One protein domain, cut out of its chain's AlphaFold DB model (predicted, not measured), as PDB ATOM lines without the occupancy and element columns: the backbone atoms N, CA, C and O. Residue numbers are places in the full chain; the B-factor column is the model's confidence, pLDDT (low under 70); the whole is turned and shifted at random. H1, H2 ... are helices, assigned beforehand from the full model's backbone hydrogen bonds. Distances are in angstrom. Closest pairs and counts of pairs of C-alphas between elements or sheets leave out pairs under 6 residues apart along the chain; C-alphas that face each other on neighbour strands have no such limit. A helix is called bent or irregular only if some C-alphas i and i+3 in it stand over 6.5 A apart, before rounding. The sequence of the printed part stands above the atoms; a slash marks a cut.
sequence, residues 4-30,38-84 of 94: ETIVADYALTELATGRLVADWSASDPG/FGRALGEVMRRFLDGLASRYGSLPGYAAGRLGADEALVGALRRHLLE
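What this domain is: This is residues 4 to 30 and 38 to 84 of the 94 residues of an uncharacterized protein of Streptomyces fradiae ATCC 10745 = DSM 40063 (UniProt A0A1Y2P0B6). What shape do these atoms make? They make a loose, open chain of helices, with arm H1a of the long bent helix H1 meeting part of H2, arm H1b leading away at one end, and H3 and H4 following at the other. Residues 25 to 30 and 76 to 84 stick out. How large is it and what is it made of? The 74 printed residues hold four named helices, H1 to H4 in chain order, and no named strand: all helix, loose, with a radius of gyration of the C-alphas of 16.2 A and spans of 44 by 28 by 24 A.

Where its parts are: Where is the longest helix? H1, residues 4 to 27, was assigned as one helix by its hydrogen bonds but is bent, with C-alphas 15 and 18 7.7 A apart. Its arms are H1a, residues 4 to 15, 18.0 A, from C-alpha 4 at (34.009, -24.444, -38.752), and H1b, residues 18 to 27, 14.5 A. Where are the others? H2 is residues 43 to 57, 21.1 A; H3 is 60 to 68, 10.8 A; H4 is 72 to 83, 15.6 A, ending at C-alpha 83 (37.886, -34.217, -52.754).

How they stand to each other: How do H1's arms stand? H1a and H1b are at a steep tilt of 63 degrees. H1a, with residues 6 to 11 alone, touches residues 43 to 47 of H2, opposite ways at a steep tilt of 41 degrees; the closest C-alphas, of Ala 11 and Gly 43, are 5.0 A apart. What follows outward? H2 and H3 touch only at the corner, closest at the C-alphas of Tyr 57 and Tyr 63, 5.3 A. H3 and H4 are close but not clearly touching, closest at the C-alphas of Ala 65 and Glu 72, 7.1 A. Are the backbones in range? Every O i to N i+4 pair is within hydrogen-bond range in H1b, H2, H3 and H4, and 5 of 8 are in H1a.

The domain as a whole: How far does it reach? The C-alphas farthest apart, of Gly 30 and Glu 84, are 46.5 A apart. Is anything missing? Residues 31 to 37 are not printed, in the link across the cut from H1 to H2; C-alphas 30 and 38 are 15.7 A apart. Are there long links or weak places? The links H2 to H3 and H3 to H4 are tight; no printed residue has pLDDT under 70, and the mean of the printed part is 93.3.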
ATOM      1  N   GLU A   4      32.849 -25.090 -39.371       96.25
ATOM      2  CA  GLU A   4      34.009 -24.444 -38.752       96.25
ATOM      3  C   GLU A   4      35.201 -24.391 -39.711       96.25
ATOM      4  O   GLU A   4      35.885 -23.373 -39.790       96.25
ATOM      5  N   THR A   5      35.397 -25.433 -40.519       96.00
ATOM      6  CA  THR A   5      36.400 -25.420 -41.587       96.00
ATOM      7  C   THR A   5      36.096 -24.319 -42.610       96.00
ATOM      8  O   THR A   5      37.011 -23.634 -43.061       96.00
ATOM      9  N   ILE A   6      34.818 -24.108 -42.959       94.88
ATOM     10  CA  ILE A   6      34.403 -23.065 -43.918       94.88
ATOM     11  C   ILE A   6      34.672 -21.678 -43.327       94.88
ATOM     12  O   ILE A   6      35.200 -20.796 -44.001       94.88
ATOM     13  N   VAL A   7      34.325 -21.487 -42.053       97.88
ATOM     14  CA  VAL A   7      34.544 -20.233 -41.325       97.88
ATOM     15  C   VAL A   7      36.034 -19.911 -41.203       97.88
ATOM     16  O   VAL A   7      36.421 -18.758 -41.413       97.88
ATOM     17  N   ALA A   8      36.864 -20.908 -40.889       97.81
ATOM     18  CA  ALA A   8      38.307 -20.743 -40.774       97.81
ATOM     19  C   ALA A   8      38.945 -20.360 -42.116       97.81
ATOM     20  O   ALA A   8      39.721 -19.408 -42.163       97.81
ATOM     21  N   ASP A   9      38.578 -21.044 -43.204       97.56
ATOM     22  CA  ASP A   9      39.068 -20.731 -44.550       97.56
ATOM     23  C   ASP A   9      38.643 -19.325 -44.997       97.56
ATOM     24  O   ASP A   9      39.479 -18.521 -45.406       97.56
ATOM     25  N   TYR A  10      37.372 -18.958 -44.795       97.00
ATOM     26  CA  TYR A  10      36.888 -17.605 -45.074       97.00
ATOM     27  C   TYR A  10      37.713 -16.533 -44.344       97.00
ATOM     28  O   TYR A  10      38.096 -15.526 -44.948       97.00
ATOM     29  N   ALA A  11      38.032 -16.763 -43.066       97.94
ATOM     30  CA  ALA A  11      38.819 -15.837 -42.259       97.94
ATOM     31  C   ALA A  11      40.265 -15.666 -42.758       97.94
ATOM     32  O   ALA A  11      40.855 -14.611 -42.522       97.94
ATOM     33  N   LEU A  12      40.830 -16.630 -43.499       98.06
ATOM     34  CA  LEU A  12      42.152 -16.476 -44.127       98.06
ATOM     35  C   LEU A  12      42.185 -15.338 -45.154       98.06
ATOM     36  O   LEU A  12      43.254 -14.787 -45.409       98.06
ATOM     37  N   THR A  13      41.031 -14.912 -45.677       96.69
ATOM     38  CA  THR A  13      40.929 -13.726 -46.545       96.69
ATOM     39  C   THR A  13      41.480 -12.468 -45.862       96.69
ATOM     40  O   THR A  13      42.023 -11.597 -46.542       96.69
ATOM     41  N   GLU A  14      41.438 -12.386 -44.523       96.56
ATOM     42  CA  GLU A  14      42.022 -11.268 -43.765       96.56
ATOM     43  C   GLU A  14      43.525 -11.080 -44.022       96.56
ATOM     44  O   GLU A  14      44.032  -9.958 -43.953       96.56
ATOM     45  N   LEU A  15      44.241 -12.150 -44.384       97.62
ATOM     46  CA  LEU A  15      45.659 -12.088 -44.751       97.62
ATOM     47  C   LEU A  15      45.891 -11.277 -46.036       97.62
ATOM     48  O   LEU A  15      46.975 -10.729 -46.232       97.62
ATOM     49  N   ALA A  16      44.880 -11.180 -46.901       96.69
ATOM     50  CA  ALA A  16      44.937 -10.475 -48.176       96.69
ATOM     51  C   ALA A  16      44.235  -9.103 -48.156       96.69
ATOM     52  O   ALA A  16      44.342  -8.365 -49.137       96.69
ATOM     53  N   THR A  17      43.563  -8.725 -47.058       94.12
ATOM     54  CA  THR A  17      42.756  -7.491 -46.938       94.12
ATOM     55  C   THR A  17      43.477  -6.252 -47.462       94.12
ATOM     56  O   THR A  17      42.929  -5.518 -48.281       94.12
ATOM     57  N   GLY A  18      44.726  -6.029 -47.036       93.56
ATOM     58  CA  GLY A  18      45.484  -4.842 -47.439       93.56
ATOM     59  C   GLY A  18      45.669  -4.744 -48.955       93.56
ATOM     60  O   GLY A  18      45.528  -3.664 -49.526       93.56
ATOM     61  N   ARG A  19      45.920  -5.879 -49.621       96.12
ATOM     62  CA  ARG A  19      46.072  -5.928 -51.077       96.12
ATOM     63  C   ARG A  19      44.738  -5.722 -51.791       96.12
ATOM     64  O   ARG A  19      44.676  -4.924 -52.717       96.12
ATOM     65  N   LEU A  20      43.686  -6.399 -51.335       94.50
ATOM     66  CA  LEU A  20      42.349  -6.302 -51.929       94.50
ATOM     67  C   LEU A  20      41.785  -4.876 -51.846       94.50
ATOM     68  O   LEU A  20      41.209  -4.388 -52.815       94.50
ATOM     69  N   VAL A  21      41.991  -4.186 -50.718       94.00
ATOM     70  CA  VAL A  21      41.579  -2.782 -50.550       94.00
ATOM     71  C   VAL A  21      42.380  -1.861 -51.468       94.00
ATOM     72  O   VAL A  21      41.789  -0.998 -52.111       94.00
ATOM     73  N   ALA A  22      43.696  -2.060 -51.582       94.56
ATOM     74  CA  ALA A  22      44.530  -1.262 -52.480       94.56
ATOM     75  C   ALA A  22      44.127  -1.431 -53.956       94.56
ATOM     76  O   ALA A  22      43.993  -0.438 -54.669       94.56
ATOM     77  N   ASP A  23      43.892  -2.672 -54.398       95.62
ATOM     78  CA  ASP A  23      43.448  -2.960 -55.766       95.62
ATOM     79  C   ASP A  23      42.063  -2.339 -56.035       95.62
ATOM     80  O   ASP A  23      41.857  -1.717 -57.079       95.62
ATOM     81  N   TRP A  24      41.134  -2.424 -55.072       94.50
ATOM     82  CA  TRP A  24      39.830  -1.760 -55.166       94.50
ATOM     83  C   TRP A  24      39.969  -0.238 -55.310       94.50
ATOM     84  O   TRP A  24      39.448   0.322 -56.275       94.50
ATOM     85  N   SER A  25      40.718   0.424 -54.420       93.56
ATOM     86  CA  SER A  25      40.917   1.881 -54.456       93.56
ATOM     87  C   SER A  25      41.592   2.359 -55.743       93.56
ATOM     88  O   SER A  25      41.270   3.436 -56.239       93.56
ATOM     89  N   ALA A  26      42.511   1.569 -56.310       95.38
ATOM     90  CA  ALA A  26      43.139   1.890 -57.590       95.38
ATOM     91  C   ALA A  26      42.147   1.803 -58.764       95.38
ATOM     92  O   ALA A  26      42.269   2.556 -59.729       95.38
ATOM     93  N   SER A  27      41.170   0.893 -58.683       94.81
ATOM     94  CA  SER A  27      40.142   0.702 -59.714       94.81
ATOM     95  C   SER A  27      38.950   1.664 -59.616       94.81
ATOM     96  O   SER A  27      38.265   1.864 -60.618       94.81
ATOM     97  N   ASP A  28      38.710   2.274 -58.448       92.31
ATOM     98  CA  ASP A  28      37.560   3.157 -58.180       92.31
ATOM     99  C   ASP A  28      38.019   4.503 -57.564       92.31
ATOM    100  O   ASP A  28      37.742   4.806 -56.397       92.31
ATOM    101  N   PRO A  29      38.796   5.316 -58.313       90.81
ATOM    102  CA  PRO A  29      39.381   6.542 -57.786       90.81
ATOM    103  C   PRO A  29      38.310   7.574 -57.421       90.81
ATOM    104  O   PRO A  29      37.416   7.887 -58.208       90.81
ATOM    105  N   GLY A  30      38.446   8.161 -56.231       88.94
ATOM    106  CA  GLY A  30      37.517   9.168 -55.708       88.94
ATOM    107  C   GLY A  30      36.318   8.585 -54.963       88.94
ATOM    108  O   GLY A  30      35.483   9.347 -54.472       88.94
ATOM    109  N   PHE A  38      34.580  -2.382 -44.300       90.88
ATOM    110  CA  PHE A  38      34.966  -2.610 -45.686       90.88
ATOM    111  C   PHE A  38      36.327  -3.313 -45.755       90.88
ATOM    112  O   PHE A  38      37.245  -2.996 -44.999       90.88
ATOM    113  N   GLY A  39      36.430  -4.305 -46.639       91.62
ATOM    114  CA  GLY A  39      37.624  -5.134 -46.769       91.62
ATOM    115  C   GLY A  39      37.845  -6.124 -45.623       91.62
ATOM    116  O   GLY A  39      38.887  -6.759 -45.598       91.62
ATOM    117  N   ARG A  40      36.916  -6.285 -44.673       94.62
ATOM    118  CA  ARG A  40      37.058  -7.256 -43.574       94.62
ATOM    119  C   ARG A  40      36.342  -8.568 -43.880       94.62
ATOM    120  O   ARG A  40      35.211  -8.570 -44.360       94.62
ATOM    121  N   ALA A  41      36.974  -9.675 -43.507       93.94
ATOM    122  CA  ALA A  41      36.478 -11.038 -43.665       93.94
ATOM    123  C   ALA A  41      36.429 -11.750 -42.303       93.94
ATOM    124  O   ALA A  41      37.080 -12.761 -42.059       93.94
ATOM    125  N   LEU A  42      35.639 -11.201 -41.378       95.19
ATOM    126  CA  LEU A  42      35.490 -11.758 -40.034       95.19
ATOM    127  C   LEU A  42      34.743 -13.099 -40.088       95.19
ATOM    128  O   LEU A  42      33.611 -13.145 -40.570       95.19
ATOM    129  N   GLY A  43      35.316 -14.170 -39.531       96.94
ATOM    130  CA  GLY A  43      34.693 -15.506 -39.530       96.94
ATOM    131  C   GLY A  43      33.267 -15.537 -38.959       96.94
ATOM    132  O   GLY A  43      32.407 -16.273 -39.437       96.94
ATOM    133  N   GLU A  44      32.964 -14.660 -38.001       96.19
ATOM    134  CA  GLU A  44      31.623 -14.510 -37.427       96.19
ATOM    135  C   GLU A  44      30.558 -14.092 -38.461       96.19
ATOM    136  O   GLU A  44      29.389 -14.455 -38.336       96.19
ATOM    137  N   VAL A  45      30.946 -13.350 -39.504       95.06
ATOM    138  CA  VAL A  45      30.047 -12.990 -40.611       95.06
ATOM    139  C   VAL A  45      29.675 -14.236 -41.415       95.06
ATOM    140  O   VAL A  45      28.495 -14.438 -41.698       95.06
ATOM    141  N   MET A  46      30.648 -15.100 -41.723       96.88
ATOM    142  CA  MET A  46      30.395 -16.366 -42.422       96.88
ATOM    143  C   MET A  46      29.524 -17.302 -41.580       96.88
ATOM    144  O   MET A  46      28.564 -17.869 -42.092       96.88
ATOM    145  N   ARG A  47      29.783 -17.398 -40.272       97.44
ATOM    146  CA  ARG A  47      28.955 -18.208 -39.367       97.44
ATOM    147  C   ARG A  47      27.488 -17.765 -39.387       97.44
ATOM    148  O   ARG A  47      26.611 -18.575 -39.661       97.44
ATOM    149  N   ARG A  48      27.225 -16.461 -39.225       96.81
ATOM    150  CA  ARG A  48      25.860 -15.903 -39.311       96.81
ATOM    151  C   ARG A  48      25.192 -16.167 -40.660       96.81
ATOM    152  O   ARG A  48      23.981 -16.371 -40.716       96.81
ATOM    153  N   PHE A  49      25.960 -16.133 -41.746       94.94
ATOM    154  CA  PHE A  49      25.456 -16.447 -43.079       94.94
ATOM    155  C   PHE A  49      25.022 -17.918 -43.196       94.94
ATOM    156  O   PHE A  49      23.915 -18.182 -43.669       94.94
ATOM    157  N   LEU A  50      25.850 -18.856 -42.726       95.38
ATOM    158  CA  LEU A  50      25.540 -20.291 -42.719       95.38
ATOM    159  C   LEU A  50      24.316 -20.595 -41.843       95.38
ATOM    160  O   LEU A  50      23.386 -21.258 -42.309       95.38
ATOM    161  N   ASP A  51      24.256 -20.018 -40.641       96.06
ATOM    162  CA  ASP A  51      23.112 -20.143 -39.729       96.06
ATOM    163  C   ASP A  51      21.817 -19.625 -40.376       96.06
ATOM    164  O   ASP A  51      20.765 -20.269 -40.316       96.06
ATOM    165  N   GLY A  52      21.885 -18.471 -41.049       95.50
ATOM    166  CA  GLY A  52      20.747 -17.886 -41.757       95.50
ATOM    167  C   GLY A  52      20.263 -18.745 -42.928       95.50
ATOM    168  O   GLY A  52      19.053 -18.906 -43.122       95.50
ATOM    169  N   LEU A  53      21.186 -19.334 -43.694       94.31
ATOM    170  CA  LEU A  53      20.852 -20.270 -44.769       94.31
ATOM    171  C   LEU A  53      20.181 -21.532 -44.223       94.31
ATOM    172  O   LEU A  53      19.137 -21.931 -44.742       94.31
ATOM    173  N   ALA A  54      20.745 -22.130 -43.173       93.50
ATOM    174  CA  ALA A  54      20.182 -23.311 -42.534       93.50
ATOM    175  C   ALA A  54      18.786 -23.024 -41.962       93.50
ATOM    176  O   ALA A  54      17.850 -23.781 -42.211       93.50
ATOM    177  N   SER A  55      18.606 -21.888 -41.283       95.81
ATOM    178  CA  SER A  55      17.312 -21.479 -40.731       95.81
ATOM    179  C   SER A  55      16.235 -21.306 -41.810       95.81
ATOM    180  O   SER A  55      15.087 -21.704 -41.608       95.81
ATOM    181  N   ARG A  56      16.588 -20.741 -42.972       94.69
ATOM    182  CA  ARG A  56      15.624 -20.441 -44.043       94.69
ATOM    183  C   ARG A  56      15.353 -21.611 -44.989       94.69
ATOM    184  O   ARG A  56      14.242 -21.721 -45.501       94.69
ATOM    185  N   TYR A  57      16.360 -22.434 -45.268       92.81
ATOM    186  CA  TYR A  57      16.312 -23.464 -46.313       92.81
ATOM    187  C   TYR A  57      16.552 -24.884 -45.779       92.81
ATOM    188  O   TYR A  57      16.686 -25.827 -46.558       92.81
ATOM    189  N   GLY A  58      16.631 -25.051 -44.458       93.00
ATOM    190  CA  GLY A  58      16.884 -26.318 -43.767       93.00
ATOM    191  C   GLY A  58      18.357 -26.730 -43.765       93.00
ATOM    192  O   GLY A  58      18.839 -27.276 -42.779       93.00
ATOM    193  N   SER A  59      19.086 -26.469 -44.852       89.19
ATOM    194  CA  SER A  59      20.529 -26.703 -44.946       89.19
ATOM    195  C   SER A  59      21.140 -25.987 -46.155       89.19
ATOM    196  O   SER A  59      20.430 -25.606 -47.090       89.19
ATOM    197  N   LEU A  60      22.468 -25.851 -46.178       87.50
ATOM    198  CA  LEU A  60      23.193 -25.325 -47.337       87.50
ATOM    199  C   LEU A  60      23.004 -26.193 -48.608       87.50
ATOM    200  O   LEU A  60      22.711 -25.621 -49.660       87.50
ATOM    201  N   PRO A  61      23.053 -27.545 -48.550       86.06
ATOM    202  CA  PRO A  61      22.666 -28.386 -49.686       86.06
ATOM    203  C   PRO A  61      21.207 -28.194 -50.122       86.06
ATOM    204  O   PRO A  61      20.931 -28.142 -51.317       86.06
ATOM    205  N   GLY A  62      20.281 -28.030 -49.170       86.38
ATOM    206  CA  GLY A  62      18.869 -27.761 -49.460       86.38
ATOM    207  C   GLY A  62      18.666 -26.444 -50.211       86.38
ATOM    208  O   GLY A  62      17.918 -26.394 -51.187       86.38
ATOM    209  N   TYR A  63      19.395 -25.396 -49.822       90.44
ATOM    210  CA  TYR A  63      19.434 -24.133 -50.557       90.44
ATOM    211  C   TYR A  63      20.004 -24.300 -51.975       90.44
ATOM    212  O   TYR A  63      19.400 -23.830 -52.940       90.44
ATOM    213  N   ALA A  64      21.145 -24.981 -52.112       89.69
ATOM    214  CA  ALA A  64      21.821 -25.158 -53.395       89.69
ATOM    215  C   ALA A  64      20.941 -25.917 -54.405       89.69
ATOM    216  O   ALA A  64      20.710 -25.430 -55.515       89.69
ATOM    217  N   ALA A  65      20.366 -27.048 -53.993       87.56
ATOM    218  CA  ALA A  65      19.475 -27.833 -54.839       87.56
ATOM    219  C   ALA A  65      18.152 -27.103 -55.106       87.56
ATOM    220  O   ALA A  65      17.739 -26.953 -56.255       87.56
ATOM    221  N   GLY A  66      17.501 -26.596 -54.055       87.38
ATOM    222  CA  GLY A  66      16.153 -26.036 -54.147       87.38
ATOM    223  C   GLY A  66      16.075 -24.642 -54.770       87.38
ATOM    224  O   GLY A  66      15.019 -24.263 -55.279       87.38
ATOM    225  N   ARG A  67      17.157 -23.852 -54.730       91.19
ATOM    226  CA  ARG A  67      17.134 -22.453 -55.190       91.19
ATOM    227  C   ARG A  67      18.104 -22.131 -56.314       91.19
ATOM    228  O   ARG A  67      17.786 -21.247 -57.107       91.19
ATOM    229  N   LEU A  68      19.241 -22.820 -56.383       90.88
ATOM    230  CA  LEU A  68      20.283 -22.552 -57.378       90.88
ATOM    231  C   LEU A  68      20.304 -23.576 -58.519       90.88
ATOM    232  O   LEU A  68      21.054 -23.391 -59.472       90.88
ATOM    233  N   GLY A  69      19.498 -24.640 -58.437       89.94
ATOM    234  CA  GLY A  69      19.523 -25.730 -59.414       89.94
ATOM    235  C   GLY A  69      20.799 -26.571 -59.339       89.94
ATOM    236  O   GLY A  69      21.109 -27.294 -60.281       89.94
ATOM    237  N   ALA A  70      21.548 -26.478 -58.235       92.19
ATOM    238  CA  ALA A  70      22.707 -27.320 -57.983       92.19
ATOM    239  C   ALA A  70      22.236 -28.660 -57.416       92.19
ATOM    240  O   ALA A  70      22.252 -28.886 -56.205       92.19
ATOM    241  N   ASP A  71      21.737 -29.507 -58.311       87.94
ATOM    242  CA  ASP A  71      21.194 -30.814 -57.972       87.94
ATOM    243  C   ASP A  71      22.256 -31.780 -57.414       87.94
ATOM    244  O   ASP A  71      23.464 -31.518 -57.389       87.94
ATOM    245  N   GLU A  72      21.793 -32.933 -56.932       88.25
ATOM    246  CA  GLU A  72      22.670 -33.952 -56.353       88.25
ATOM    247  C   GLU A  72      23.699 -34.488 -57.355       88.25
ATOM    248  O   GLU A  72      24.804 -34.859 -56.952       88.25
ATOM    249  N   ALA A  73      23.377 -34.499 -58.654       91.75
ATOM    250  CA  ALA A  73      24.290 -34.955 -59.694       91.75
ATOM    251  C   ALA A  73      25.471 -33.988 -59.848       91.75
ATOM    252  O   ALA A  73      26.628 -34.431 -59.859       91.75
ATOM    253  N   LEU A  74      25.204 -32.679 -59.884       92.38
ATOM    254  CA  LEU A  74      26.234 -31.645 -59.906       92.38
ATOM    255  C   LEU A  74      27.068 -31.666 -58.622       92.38
ATOM    256  O   LEU A  74      28.297 -31.703 -58.692       92.38
ATOM    257  N   VAL A  75      26.429 -31.686 -57.449       88.19
ATOM    258  CA  VAL A  75      27.143 -31.727 -56.161       88.19
ATOM    259  C   VAL A  75      28.000 -32.991 -56.050       88.19
ATOM    260  O   VAL A  75      29.137 -32.935 -55.576       88.19
ATOM    261  N   GLY A  76      27.496 -34.133 -56.522       89.81
ATOM    262  CA  GLY A  76      28.245 -35.383 -56.592       89.81
ATOM    263  C   GLY A  76      29.462 -35.291 -57.514       89.81
ATOM    264  O   GLY A  76      30.540 -35.751 -57.145       89.81
ATOM    265  N   ALA A  77      29.322 -34.662 -58.685       93.00
ATOM    266  CA  ALA A  77      30.443 -34.420 -59.591       93.00
ATOM    267  C   ALA A  77      31.506 -33.507 -58.961       93.00
ATOM    268  O   ALA A  77      32.687 -33.845 -58.990       93.00
ATOM    269  N   LEU A  78      31.095 -32.407 -58.326       91.50
ATOM    270  CA  LEU A  78      32.010 -31.503 -57.624       91.50
ATOM    271  C   LEU A  78      32.779 -32.224 -56.515       91.50
ATOM    272  O   LEU A  78      33.989 -32.061 -56.415       91.50
ATOM    273  N   ARG A  79      32.112 -33.066 -55.713       90.56
ATOM    274  CA  ARG A  79      32.788 -33.851 -54.668       90.56
ATOM    275  C   ARG A  79      33.854 -34.777 -55.240       90.56
ATOM    276  O   ARG A  79      34.964 -34.768 -54.722       90.56
ATOM    277  N   ARG A  80      33.547 -35.509 -56.317       93.62
ATOM    278  CA  ARG A  80      34.540 -36.366 -56.986       93.62
ATOM    279  C   ARG A  80      35.748 -35.556 -57.450       93.62
ATOM    280  O   ARG A  80      36.876 -35.926 -57.178       93.62
ATOM    281  N   HIS A  81      35.523 -34.415 -58.096       92.12
ATOM    282  CA  HIS A  81      36.621 -33.627 -58.661       92.12
ATOM    283  C   HIS A  81      37.427 -32.813 -57.641       92.12
ATOM    284  O   HIS A  81      38.578 -32.492 -57.922       92.12
ATOM    285  N   LEU A  82      36.841 -32.445 -56.499       91.38
ATOM    286  CA  LEU A  82      37.480 -31.559 -55.518       91.38
ATOM    287  C   LEU A  82      38.023 -32.288 -54.285       91.38
ATOM    288  O   LEU A  82      38.882 -31.739 -53.602       91.38
ATOM    289  N   LEU A  83      37.508 -33.480 -53.967       91.44
ATOM    290  CA  LEU A  83      37.886 -34.217 -52.754       91.44
ATOM    291  C   LEU A  83      38.657 -35.504 -53.045       91.44
ATOM    292  O   LEU A  83      39.386 -35.974 -52.173       91.44
ATOM    293  N   GLU A  84      38.494 -36.091 -54.231       89.50
ATOM    294  CA  GLU A  84      39.240 -37.290 -54.602       89.50
ATOM    295  C   GLU A  84      40.574 -36.888 -55.246       89.50
ATOM    296  O   GLU A  84      40.638 -35.898 -55.985       89.50
TER     297      GLU A  84